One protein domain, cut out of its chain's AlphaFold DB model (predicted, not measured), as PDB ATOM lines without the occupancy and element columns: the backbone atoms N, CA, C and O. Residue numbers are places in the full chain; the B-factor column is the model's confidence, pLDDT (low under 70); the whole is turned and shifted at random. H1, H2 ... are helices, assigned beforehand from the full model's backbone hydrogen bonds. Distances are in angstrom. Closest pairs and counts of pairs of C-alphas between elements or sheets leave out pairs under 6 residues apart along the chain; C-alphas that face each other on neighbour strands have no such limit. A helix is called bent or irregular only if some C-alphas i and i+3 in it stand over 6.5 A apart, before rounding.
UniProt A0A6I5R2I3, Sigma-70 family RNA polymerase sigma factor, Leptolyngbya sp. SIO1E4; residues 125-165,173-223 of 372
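Overview. This is residues 125 to 165 and 173 to 223 of the 372 residues of the protein "Sigma-70 family RNA polymerase sigma factor" of Leptolyngbya sp. SIO1E4 (UniProt A0A6I5R2I3). Five helices are packed crosswise: the long H5 runs like a post along one side, its first residues on H4 and its last turns on H2, about perpendicular to both. H3 fills the middle, between H4 and the two shorter helices H1 and H2. The printed part has 92 residues, with H1 to H5 in chain order and no named strand; the class is all helix. It is compact, with a radius of gyration of the C-alphas of 12.4 A, and spans 36 by 32 by 19 A.

Arrangement. Start at H1, residues 125 to 130; a tight link leads to H2, residues 133 to 142. H2 forms a helical hairpin with H3, residues 149 to 161, at a steep tilt of 40 degrees, opposite ways; their closest C-alphas, Thr 137 and Val 152, are 7.0 A apart. H3 touches H4, residues 178 to 194, closest at the C-alphas of Cys 157 and Met 184, 5.6 A. In H5, residues 204 to 222, residues 214 to 222 alone touch H2, closest at the C-alphas of Ser 139 and Ala 218, 5.2 A. H1 and H4 are apart. Every O i to N i+4 pair is within hydrogen-bond range in H1, H2, H3 and H5, and 11 of 13 are in H4.

Along the chain. Find C-alpha 125 at (-47.345, 272.832, 2.132), where H1 begins; it measures 8.8 A, H2 14.1 A and H3 18.7 A. H4 runs 25.4 A from C-alpha 178 at (-54.110, 273.471, 15.142) and is only just irregular, C-alphas 190 and 193 being 6.7 A apart. H5 runs 26.9 A to C-alpha 222 at (-34.510, 271.748, -5.768).

Size, cuts and confidence. The C-alphas farthest apart, Asp 165 and Pro 197, are 36.1 A apart. Residues 166 to 172 are not printed, and C-alphas 165 and 173 are 9.6 A apart across the cut. Of the links printed whole, none is long. Look for pLDDT under 70 at residues 163 to 165, 173 to 174 and 223.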
ATOM      1  N   TRP A 125     -46.568 274.033   1.827       79.06
ATOM      2  CA  TRP A 125     -47.345 272.832   2.132       79.06
ATOM      3  C   TRP A 125     -47.736 272.046   0.876       79.06
ATOM      4  O   TRP A 125     -47.758 270.810   0.893       79.06
ATOM      5  N   GLY A 126     -47.995 272.749  -0.234       72.44
ATOM      6  CA  GLY A 126     -48.191 272.145  -1.551       72.44
ATOM      7  C   GLY A 126     -46.944 271.410  -2.032       72.44
ATOM      8  O   GLY A 126     -47.040 270.283  -2.521       72.44
ATOM      9  N   LEU A 127     -45.768 272.004  -1.810       79.00
ATOM     10  CA  LEU A 127     -44.475 271.404  -2.118       79.00
ATOM     11  C   LEU A 127     -44.265 270.117  -1.313       79.00
ATOM     12  O   LEU A 127     -44.053 269.065  -1.914       79.00
ATOM     13  N   LEU A 128     -44.422 270.154   0.019       80.62
ATOM     14  CA  LEU A 128     -44.254 268.965   0.868       80.62
ATOM     15  C   LEU A 128     -45.117 267.788   0.411       80.62
ATOM     16  O   LEU A 128     -44.643 266.656   0.365       80.62
ATOM     17  N   ARG A 129     -46.378 268.021   0.038       79.50
ATOM     18  CA  ARG A 129     -47.255 266.930  -0.407       79.50
ATOM     19  C   ARG A 129     -46.808 266.328  -1.745       79.50
ATOM     20  O   ARG A 129     -47.031 265.141  -1.976       79.50
ATOM     21  N   ARG A 130     -46.186 267.118  -2.620       77.25
ATOM     22  CA  ARG A 130     -45.734 266.668  -3.943       77.25
ATOM     23  C   ARG A 130     -44.394 265.948  -3.931       77.25
ATOM     24  O   ARG A 130     -44.169 265.135  -4.823       77.25
ATOM     25  N   LEU A 131     -43.546 266.205  -2.936       82.00
ATOM     26  CA  LEU A 131     -42.266 265.511  -2.807       82.00
ATOM     27  C   LEU A 131     -42.467 263.989  -2.782       82.00
ATOM     28  O   LEU A 131     -43.457 263.467  -2.247       82.00
ATOM     29  N   SER A 132     -41.519 263.261  -3.364       83.62
ATOM     30  CA  SER A 132     -41.369 261.834  -3.092       83.62
ATOM     31  C   SER A 132     -40.593 261.632  -1.787       83.62
ATOM     32  O   SER A 132     -39.851 262.507  -1.339       83.62
ATOM     33  N   GLN A 133     -40.724 260.449  -1.183       84.88
ATOM     34  CA  GLN A 133     -39.909 260.094  -0.018       84.88
ATOM     35  C   GLN A 133     -38.409 260.135  -0.351       84.88
ATOM     36  O   GLN A 133     -37.607 260.572   0.470       84.88
ATOM     37  N   THR A 134     -38.036 259.735  -1.572       84.31
ATOM     38  CA  THR A 134     -36.647 259.767  -2.046       84.31
ATOM     39  C   THR A 134     -36.106 261.192  -2.137       84.31
ATOM     40  O   THR A 134     -35.042 261.459  -1.590       84.31
ATOM     41  N   GLN A 135     -36.864 262.116  -2.735       82.44
ATOM     42  CA  GLN A 135     -36.477 263.524  -2.853       82.44
ATOM     43  C   GLN A 135     -36.344 264.197  -1.487       82.44
ATOM     44  O   GLN A 135     -35.379 264.916  -1.261       82.44
ATOM     45  N   LEU A 136     -37.276 263.933  -0.565       86.75
ATOM     46  CA  LEU A 136     -37.210 264.491   0.787       86.75
ATOM     47  C   LEU A 136     -36.005 263.952   1.569       86.75
ATOM     48  O   LEU A 136     -35.339 264.696   2.277       86.75
ATOM     49  N   THR A 137     -35.712 262.658   1.446       86.44
ATOM     50  CA  THR A 137     -34.555 262.067   2.133       86.44
ATOM     51  C   THR A 137     -33.262 262.677   1.600       86.44
ATOM     52  O   THR A 137     -32.411 263.090   2.379       86.44
ATOM     53  N   GLN A 138     -33.137 262.806   0.275       85.75
ATOM     54  CA  GLN A 138     -31.972 263.424  -0.357       85.75
ATOM     55  C   GLN A 138     -31.818 264.899   0.017       85.75
ATOM     56  O   GLN A 138     -30.704 265.320   0.316       85.75
ATOM     57  N   SER A 139     -32.909 265.668   0.060       86.38
ATOM     58  CA  SER A 139     -32.845 267.079   0.445       86.38
ATOM     59  C   SER A 139     -32.464 267.274   1.914       86.38
ATOM     60  O   SER A 139     -31.719 268.197   2.232       86.38
ATOM     61  N   LEU A 140     -32.922 266.397   2.813       86.81
ATOM     62  CA  LEU A 140     -32.553 266.429   4.232       86.81
ATOM     63  C   LEU A 140     -31.091 266.023   4.459       86.81
ATOM     64  O   LEU A 140     -30.392 266.693   5.215       86.81
ATOM     65  N   LEU A 141     -30.614 264.978   3.776       86.94
ATOM     66  CA  LEU A 141     -29.202 264.580   3.818       86.94
ATOM     67  C   LEU A 141     -28.299 265.696   3.268       86.94
ATOM     68  O   LEU A 141     -27.288 266.027   3.880       86.94
ATOM     69  N   ALA A 142     -28.690 266.327   2.155       82.38
ATOM     70  CA  ALA A 142     -27.964 267.460   1.577       82.38
ATOM     71  C   ALA A 142     -27.949 268.694   2.495       82.38
ATOM     72  O   ALA A 142     -26.994 269.464   2.474       82.38
ATOM     73  N   ALA A 143     -28.973 268.864   3.337       83.56
ATOM     74  CA  ALA A 143     -29.016 269.899   4.370       83.56
ATOM     75  C   ALA A 143     -28.171 269.565   5.620       83.56
ATOM     76  O   ALA A 143     -28.211 270.317   6.592       83.56
ATOM     77  N   GLY A 144     -27.429 268.451   5.613       82.94
ATOM     78  CA  GLY A 144     -26.520 268.056   6.690       82.94
ATOM     79  C   GLY A 144     -27.163 267.249   7.821       82.94
ATOM     80  O   GLY A 144     -26.545 267.098   8.871       82.94
ATOM     81  N   LEU A 145     -28.387 266.725   7.652       82.12
ATOM     82  CA  LEU A 145     -28.967 265.815   8.645       82.12
ATOM     83  C   LEU A 145     -28.368 264.412   8.495       82.12
ATOM     84  O   LEU A 145     -28.521 263.789   7.451       82.12
ATOM     85  N   THR A 146     -27.757 263.888   9.559       79.19
ATOM     86  CA  THR A 146     -27.187 262.527   9.588       79.19
ATOM     87  C   THR A 146     -28.262 261.438   9.584       79.19
ATOM     88  O   THR A 146     -28.057 260.372   9.012       79.19
ATOM     89  N   ASP A 147     -29.425 261.714  10.186       81.38
ATOM     90  CA  ASP A 147     -30.587 260.824  10.180       81.38
ATOM     91  C   ASP A 147     -31.861 261.582   9.769       81.38
ATOM     92  O   ASP A 147     -32.365 262.461  10.473       81.38
ATOM     93  N   ALA A 148     -32.385 261.233   8.593       82.81
ATOM     94  CA  ALA A 148     -33.606 261.807   8.038       82.81
ATOM     95  C   ALA A 148     -34.871 261.024   8.436       82.81
ATOM     96  O   ALA A 148     -35.982 261.510   8.203       82.81
ATOM     97  N   THR A 149     -34.741 259.835   9.035       83.12
ATOM     98  CA  THR A 149     -35.871 258.925   9.285       83.12
ATOM     99  C   THR A 149     -36.964 259.515  10.188       83.12
ATOM    100  O   THR A 149     -38.140 259.397   9.816       83.12
ATOM    101  N   PRO A 150     -36.666 260.258  11.279       83.00
ATOM    102  CA  PRO A 150     -37.710 260.825  12.129       83.00
ATOM    103  C   PRO A 150     -38.468 261.946  11.410       83.00
ATOM    104  O   PRO A 150     -39.683 262.078  11.542       83.00
ATOM    105  N   THR A 151     -37.767 262.742  10.602       83.19
ATOM    106  CA  THR A 151     -38.353 263.852   9.840       83.19
ATOM    107  C   THR A 151     -39.205 263.344   8.671       83.19
ATOM    108  O   THR A 151     -40.279 263.885   8.402       83.19
ATOM    109  N   VAL A 152     -38.794 262.247   8.026       86.38
ATOM    110  CA  VAL A 152     -39.597 261.558   7.004       86.38
ATOM    111  C   VAL A 152     -40.887 260.990   7.605       86.38
ATOM    112  O   VAL A 152     -41.941 261.097   6.976       86.38
ATOM    113  N   LEU A 153     -40.853 260.452   8.829       84.94
ATOM    114  CA  LEU A 153     -42.056 259.959   9.507       84.94
ATOM    115  C   LEU A 153     -43.059 261.089   9.807       84.94
ATOM    116  O   LEU A 153     -44.261 260.931   9.578       84.94
ATOM    117  N   VAL A 154     -42.578 262.261  10.244       86.19
ATOM    118  CA  VAL A 154     -43.423 263.462  10.413       86.19
ATOM    119  C   VAL A 154     -44.095 263.845   9.091       86.19
ATOM    120  O   VAL A 154     -45.292 264.136   9.046       86.19
ATOM    121  N   TRP A 155     -43.352 263.788   7.987       88.62
ATOM    122  CA  TRP A 155     -43.883 264.056   6.656       88.62
ATOM    123  C   TRP A 155     -44.913 263.013   6.180       88.62
ATOM    124  O   TRP A 155     -45.912 263.369   5.548       88.62
ATOM    125  N   GLN A 156     -44.733 261.734   6.514       86.25
ATOM    126  CA  GLN A 156     -45.739 260.700   6.240       86.25
ATOM    127  C   GLN A 156     -47.037 260.969   7.015       86.25
ATOM    128  O   GLN A 156     -48.127 260.879   6.442       86.25
ATOM    129  N   CYS A 157     -46.931 261.381   8.285       84.12
ATOM    130  CA  CYS A 157     -48.081 261.798   9.091       84.12
ATOM    131  C   CYS A 157     -48.793 263.008   8.466       84.12
ATOM    132  O   CYS A 157     -50.020 263.010   8.356       84.12
ATOM    133  N   PHE A 158     -48.032 263.989   7.965       84.50
ATOM    134  CA  PHE A 158     -48.566 265.138   7.227       84.50
ATOM    135  C   PHE A 158     -49.351 264.715   5.979       84.50
ATOM    136  O   PHE A 158     -50.495 265.133   5.798       84.50
ATOM    137  N   LYS A 159     -48.785 263.849   5.127       83.25
ATOM    138  CA  LYS A 159     -49.462 263.375   3.907       83.25
ATOM    139  C   LYS A 159     -50.789 262.678   4.196       83.25
ATOM    140  O   LYS A 159     -51.737 262.838   3.419       83.25
ATOM    141  N   ALA A 160     -50.835 261.914   5.285       82.31
ATOM    142  CA  ALA A 160     -51.997 261.127   5.665       82.31
ATOM    143  C   ALA A 160     -53.135 261.967   6.270       82.31
ATOM    144  O   ALA A 160     -54.292 261.600   6.103       82.31
ATOM    145  N   ILE A 161     -52.822 263.076   6.951       81.06
ATOM    146  CA  ILE A 161     -53.812 263.901   7.670       81.06
ATOM    147  C   ILE A 161     -54.233 265.130   6.851       81.06
ATOM    148  O   ILE A 161     -55.408 265.490   6.818       81.06
ATOM    149  N   CYS A 162     -53.306 265.768   6.136       73.25
ATOM    150  CA  CYS A 162     -53.584 266.982   5.368       73.25
ATOM    151  C   CYS A 162     -54.023 266.658   3.932       73.25
ATOM    152  O   CYS A 162     -53.292 266.935   2.978       73.25
ATOM    153  N   THR A 163     -55.205 266.054   3.759       67.50
ATOM    154  CA  THR A 163     -55.807 265.780   2.439       67.50
ATOM    155  C   THR A 163     -56.465 267.032   1.833       67.50
ATOM    156  O   THR A 163     -57.327 267.622   2.481       67.50
ATOM    157  N   PRO A 164     -56.107 267.445   0.602       62.34
ATOM    158  CA  PRO A 164     -56.790 268.512  -0.108       62.34
ATOM    159  C   PRO A 164     -58.203 268.074  -0.481       62.34
ATOM    160  O   PRO A 164     -58.427 266.929  -0.873       62.34
ATOM    161  N   ASP A 165     -59.133 269.020  -0.396       59.00
ATOM    162  CA  ASP A 165     -60.458 268.904  -0.996       59.00
ATOM    163  C   ASP A 165     -60.296 268.660  -2.512       59.00
ATOM    164  O   ASP A 165     -59.563 269.421  -3.155       59.00
ATOM    165  N   LEU A 173     -52.186 274.764  -0.890       66.50
ATOM    166  CA  LEU A 173     -52.577 274.169   0.390       66.50
ATOM    167  C   LEU A 173     -52.329 275.181   1.527       66.50
ATOM    168  O   LEU A 173     -51.208 275.698   1.624       66.50
ATOM    169  N   PRO A 174     -53.349 275.479   2.358       65.44
ATOM    170  CA  PRO A 174     -53.196 276.366   3.500       65.44
ATOM    171  C   PRO A 174     -52.360 275.699   4.594       65.44
ATOM    172  O   PRO A 174     -52.206 274.476   4.631       65.44
ATOM    173  N   THR A 175     -51.834 276.521   5.500       73.19
ATOM    174  CA  THR A 175     -51.129 276.069   6.702       73.19
ATOM    175  C   THR A 175     -51.984 275.065   7.489       73.19
ATOM    176  O   THR A 175     -53.188 275.298   7.634       73.19
ATOM    177  N   PRO A 176     -51.399 273.957   7.991       76.75
ATOM    178  CA  PRO A 176     -52.136 272.960   8.763       76.75
ATOM    179  C   PRO A 176     -52.803 273.598   9.984       76.75
ATOM    180  O   PRO A 176     -52.191 274.404  10.691       76.75
ATOM    181  N   SER A 177     -54.068 273.248  10.223       78.19
ATOM    182  CA  SER A 177     -54.828 273.788  11.351       78.19
ATOM    183  C   SER A 177     -54.297 273.249  12.692       78.19
ATOM    184  O   SER A 177     -53.703 272.168  12.728       78.19
ATOM    185  N   PRO A 178     -54.543 273.941  13.822       77.06
ATOM    186  CA  PRO A 178     -54.110 273.471  15.142       77.06
ATOM    187  C   PRO A 178     -54.622 272.062  15.477       77.06
ATOM    188  O   PRO A 178     -53.900 271.256  16.058       77.06
ATOM    189  N   ALA A 179     -55.842 271.732  15.036       80.12
ATOM    190  CA  ALA A 179     -56.426 270.401  15.193       80.12
ATOM    191  C   ALA A 179     -55.696 269.333  14.357       80.12
ATOM    192  O   ALA A 179     -55.454 268.229  14.840       80.12
ATOM    193  N   GLN A 180     -55.291 269.662  13.123       81.94
ATOM    194  CA  GLN A 180     -54.497 268.760  12.280       81.94
ATOM    195  C   GLN A 180     -53.097 268.539  12.861       81.94
ATOM    196  O   GLN A 180     -52.610 267.413  12.859       81.94
ATOM    197  N   LEU A 181     -52.469 269.581  13.415       81.81
ATOM    198  CA  LEU A 181     -51.170 269.463  14.085       81.81
ATOM    199  C   LEU A 181     -51.244 268.565  15.326       81.81
ATOM    200  O   LEU A 181     -50.351 267.741  15.524       81.81
ATOM    201  N   ALA A 182     -52.311 268.662  16.124       81.69
ATOM    202  CA  ALA A 182     -52.527 267.768  17.262       81.69
ATOM    203  C   ALA A 182     -52.645 266.298  16.815       81.69
ATOM    204  O   ALA A 182     -51.925 265.443  17.327       81.69
ATOM    205  N   GLN A 183     -53.450 266.022  15.781       82.81
ATOM    206  CA  GLN A 183     -53.588 264.675  15.205       82.81
ATOM    207  C   GLN A 183     -52.268 264.139  14.630       82.81
ATOM    208  O   GLN A 183     -51.957 262.956  14.761       82.81
ATOM    209  N   MET A 184     -51.467 265.001  13.998       85.56
ATOM    210  CA  MET A 184     -50.149 264.626  13.476       85.56
ATOM    211  C   MET A 184     -49.172 264.277  14.595       85.56
ATOM    212  O   MET A 184     -48.414 263.319  14.463       85.56
ATOM    213  N   THR A 185     -49.212 265.037  15.688       84.56
ATOM    214  CA  THR A 185     -48.364 264.834  16.868       84.56
ATOM    215  C   THR A 185     -48.690 263.509  17.547       84.56
ATOM    216  O   THR A 185     -47.796 262.707  17.807       84.56
ATOM    217  N   GLU A 186     -49.977 263.237  17.768       85.50
ATOM    218  CA  GLU A 186     -50.442 261.979  18.347       85.50
ATOM    219  C   GLU A 186     -50.029 260.782  17.482       85.50
ATOM    220  O   GLU A 186     -49.412 259.835  17.969       85.50
ATOM    221  N   ARG A 187     -50.275 260.866  16.169       85.38
ATOM    222  CA  ARG A 187     -49.916 259.805  15.226       85.38
ATOM    223  C   ARG A 187     -48.408 259.569  15.154       85.38
ATOM    224  O   ARG A 187     -47.973 258.422  15.097       85.38
ATOM    225  N   TYR A 188     -47.601 260.627  15.180       87.06
ATOM    226  CA  TYR A 188     -46.149 260.486  15.236       87.06
ATOM    227  C   TYR A 188     -45.705 259.791  16.527       87.06
ATOM    228  O   TYR A 188     -44.923 258.844  16.477       87.06
ATOM    229  N   ASN A 189     -46.244 260.207  17.677       86.31
ATOM    230  CA  ASN A 189     -45.889 259.638  18.977       86.31
ATOM    231  C   ASN A 189     -46.300 258.162  19.119       86.31
ATOM    232  O   ASN A 189     -45.676 257.432  19.889       86.31
ATOM    233  N   GLN A 190     -47.292 257.709  18.348       85.38
ATOM    234  CA  GLN A 190     -47.641 256.293  18.201       85.38
ATOM    235  C   GLN A 190     -46.662 255.546  17.277       85.38
ATOM    236  O   GLN A 190     -46.237 254.437  17.590       85.38
ATOM    237  N   LEU A 191     -46.277 256.145  16.144       83.94
ATOM    238  CA  LEU A 191     -45.430 255.497  15.134       83.94
ATOM    239  C   LEU A 191     -43.927 255.531  15.456       83.94
ATOM    240  O   LEU A 191     -43.177 254.722  14.915       83.94
ATOM    241  N   ARG A 192     -43.469 256.410  16.353       82.88
ATOM    242  CA  ARG A 192     -42.046 256.548  16.721       82.88
ATOM    243  C   ARG A 192     -41.415 255.256  17.252       82.88
ATOM    244  O   ARG A 192     -40.222 255.049  17.068       82.88
ATOM    245  N   TYR A 193     -42.210 254.373  17.862       83.94
ATOM    246  CA  TYR A 193     -41.752 253.076  18.376       83.94
ATOM    247  C   TYR A 193     -41.332 252.099  17.268       83.94
ATOM    248  O   TYR A 193     -40.711 251.082  17.555       83.94
ATOM    249  N   GLN A 194     -41.664 252.396  16.008       81.12
ATOM    250  CA  GLN A 194     -41.258 251.609  14.842       81.12
ATOM    251  C   GLN A 194     -39.862 251.996  14.324       81.12
ATOM    252  O   GLN A 194     -39.328 251.313  13.454       81.12
ATOM    253  N   LEU A 195     -39.274 253.087  14.828       79.19
ATOM    254  CA  LEU A 195     -37.936 253.548  14.461       79.19
ATOM    255  C   LEU A 195     -36.895 253.056  15.477       79.19
ATOM    256  O   LEU A 195     -37.181 252.909  16.664       79.19
ATOM    257  N   SER A 196     -35.678 252.792  15.002       75.50
ATOM    258  CA  SER A 196     -34.530 252.407  15.830       75.50
ATOM    259  C   SER A 196     -33.346 253.318  15.503       75.50
ATOM    260  O   SER A 196     -32.861 253.252  14.372       75.50
ATOM    261  N   PRO A 197     -32.866 254.145  16.451       77.94
ATOM    262  CA  PRO A 197     -33.330 254.305  17.839       77.94
ATOM    263  C   PRO A 197     -34.709 254.980  17.948       77.94
ATOM    264  O   PRO A 197     -35.103 255.727  17.055       77.94
ATOM    265  N   VAL A 198     -35.440 254.720  19.043       80.00
ATOM    266  CA  VAL A 198     -36.759 255.330  19.297       80.00
ATOM    267  C   VAL A 198     -36.575 256.828  19.570       80.00
ATOM    268  O   VAL A 198     -35.934 257.173  20.563       80.00
ATOM    269  N   PRO A 199     -37.129 257.724  18.734       78.56
ATOM    270  CA  PRO A 199     -37.018 259.162  18.948       78.56
ATOM    271  C   PRO A 199     -37.846 259.648  20.146       78.56
ATOM    272  O   PRO A 199     -38.877 259.060  20.501       78.56
ATOM    273  N   ASP A 200     -37.440 260.780  20.720       81.81
ATOM    274  CA  ASP A 200     -38.190 261.446  21.785       81.81
ATOM    275  C   ASP A 200     -39.602 261.850  21.343       81.81
ATOM    276  O   ASP A 200     -39.905 262.003  20.155       81.81
ATOM    277  N   ALA A 201     -40.497 261.985  22.324       80.81
ATOM    278  CA  ALA A 201     -41.855 262.439  22.061       80.81
ATOM    279  C   ALA A 201     -41.776 263.898  21.626       80.81
ATOM    280  O   ALA A 201     -41.103 264.701  22.272       80.81
ATOM    281  N   ILE A 202     -42.466 264.235  20.544       83.50
ATOM    282  CA  ILE A 202     -42.486 265.605  20.037       83.50
ATOM    283  C   ILE A 202     -43.834 266.250  20.320       83.50
ATOM    284  O   ILE A 202     -44.860 265.572  20.416       83.50
ATOM    285  N   ASP A 203     -43.811 267.570  20.453       86.19
ATOM    286  CA  ASP A 203     -44.984 268.420  20.584       86.19
ATOM    287  C   ASP A 203     -45.416 268.986  19.216       86.19
ATOM    288  O   ASP A 203     -44.716 268.881  18.201       86.19
ATOM    289  N   ALA A 204     -46.589 269.620  19.184       80.62
ATOM    290  CA  ALA A 204     -47.145 270.188  17.957       80.62
ATOM    291  C   ALA A 204     -46.259 271.292  17.348       80.62
ATOM    292  O   ALA A 204     -46.232 271.457  16.125       80.62
ATOM    293  N   GLN A 205     -45.503 272.028  18.174       82.06
ATOM    294  CA  GLN A 205     -44.579 273.055  17.692       82.06
ATOM    295  C   GLN A 205     -43.335 272.441  17.039       82.06
ATOM    296  O   GLN A 205     -42.932 272.888  15.964       82.06
ATOM    297  N   THR A 206     -42.776 271.371  17.608       82.50
ATOM    298  CA  THR A 206     -41.636 270.647  17.029       82.50
ATOM    299  C   THR A 206     -42.019 269.935  15.735       82.50
ATOM    300  O   THR A 206     -41.235 269.934  14.783       82.50
ATOM    301  N   VAL A 207     -43.242 269.395  15.635       84.50
ATOM    302  CA  VAL A 207     -43.795 268.875  14.367       84.50
ATOM    303  C   VAL A 207     -43.788 269.962  13.293       84.50
ATOM    304  O   VAL A 207     -43.277 269.750  12.189       84.50
ATOM    305  N   LEU A 208     -44.310 271.149  13.617       82.81
ATOM    306  CA  LEU A 208     -44.352 272.274  12.687       82.81
ATOM    307  C   LEU A 208     -42.942 272.736  12.288       82.81
ATOM    308  O   LEU A 208     -42.694 273.000  11.109       82.81
ATOM    309  N   ALA A 209     -42.010 272.794  13.241       84.06
ATOM    310  CA  ALA A 209     -40.619 273.159  12.996       84.06
ATOM    311  C   ALA A 209     -39.927 272.169  12.044       84.06
ATOM    312  O   ALA A 209     -39.324 272.593  11.057       84.06
ATOM    313  N   LYS A 210     -40.089 270.857  12.264       85.62
ATOM    314  CA  LYS A 210     -39.532 269.807  11.391       85.62
ATOM    315  C   LYS A 210     -40.111 269.853   9.973       85.62
ATOM    316  O   LYS A 210     -39.384 269.640   9.001       85.62
ATOM    317  N   LEU A 211     -41.395 270.181   9.821       84.50
ATOM    318  CA  LEU A 211     -42.008 270.367   8.500       84.50
ATOM    319  C   LEU A 211     -41.476 271.616   7.792       84.50
ATOM    320  O   LEU A 211     -41.128 271.542   6.616       84.50
ATOM    321  N   ARG A 212     -41.344 272.745   8.499       85.81
ATOM    322  CA  ARG A 212     -40.733 273.966   7.945       85.81
ATOM    323  C   ARG A 212     -39.277 273.736   7.539       85.81
ATOM    324  O   ARG A 212     -38.868 274.171   6.466       85.81
ATOM    325  N   GLN A 213     -38.516 273.000   8.346       86.31
ATOM    326  CA  GLN A 213     -37.155 272.588   8.006       86.31
ATOM    327  C   GLN A 213     -37.134 271.721   6.742       86.31
ATOM    328  O   GLN A 213     -36.310 271.948   5.861       86.31
ATOM    329  N   SER A 214     -38.080 270.788   6.612       85.06
ATOM    330  CA  SER A 214     -38.232 269.947   5.418       85.06
ATOM    331  C   SER A 214     -38.533 270.767   4.162       85.06
ATOM    332  O   SER A 214     -37.954 270.505   3.112       85.06
ATOM    333  N   VAL A 215     -39.390 271.792   4.265       84.38
ATOM    334  CA  VAL A 215     -39.663 272.739   3.169       84.38
ATOM    335  C   VAL A 215     -38.398 273.494   2.793       84.38
ATOM    336  O   VAL A 215     -38.054 273.544   1.616       84.38
ATOM    337  N   LYS A 216     -37.706 274.079   3.778       85.62
ATOM    338  CA  LYS A 216     -36.490 274.866   3.550       85.62
ATOM    339  C   LYS A 216     -35.413 274.019   2.870       85.62
ATOM    340  O   LYS A 216     -34.859 274.447   1.865       85.62
ATOM    341  N   ALA A 217     -35.179 272.808   3.374       85.19
ATOM    342  CA  ALA A 217     -34.240 271.857   2.791       85.19
ATOM    343  C   ALA A 217     -34.650 271.452   1.367       85.19
ATOM    344  O   ALA A 217     -33.822 271.450   0.463       85.19
ATOM    345  N   ALA A 218     -35.934 271.162   1.134       84.00
ATOM    346  CA  ALA A 218     -36.434 270.813  -0.192       84.00
ATOM    347  C   ALA A 218     -36.320 271.969  -1.198       84.00
ATOM    348  O   ALA A 218     -35.894 271.740  -2.325       84.00
ATOM    349  N   ARG A 219     -36.651 273.207  -0.802       81.00
ATOM    350  CA  ARG A 219     -36.475 274.396  -1.650       81.00
ATOM    351  C   ARG A 219     -34.996 274.638  -1.952       81.00
ATOM    352  O   ARG A 219     -34.656 274.803  -3.112       81.00
ATOM    353  N   ALA A 220     -34.115 274.588  -0.954       82.06
ATOM    354  CA  ALA A 220     -32.677 274.768  -1.171       82.06
ATOM    355  C   ALA A 220     -32.080 273.688  -2.093       82.06
ATOM    356  O   ALA A 220     -31.239 273.986  -2.931       82.06
ATOM    357  N   TYR A 221     -32.546 272.442  -1.967       81.38
ATOM    358  CA  TYR A 221     -32.085 271.325  -2.790       81.38
ATOM    359  C   TYR A 221     -32.603 271.384  -4.237       81.38
ATOM    360  O   TYR A 221     -31.859 271.103  -5.171       81.38
ATOM    361  N   LEU A 222     -33.879 271.734  -4.440       73.75
ATOM    362  CA  LEU A 222     -34.510 271.748  -5.768       73.75
ATOM    363  C   LEU A 222     -34.286 273.061  -6.533       73.75
ATOM    364  O   LEU A 222     -34.299 273.076  -7.764       73.75
ATOM    365  N   THR A 223     -34.077 274.155  -5.807       69.75
ATOM    366  CA  THR A 223     -33.765 275.489  -6.327       69.75
ATOM    367  C   THR A 223     -32.610 276.063  -5.506       69.75
ATOM    368  O   THR A 223     -32.859 276.817  -4.563       69.75
TER     369      THR A 223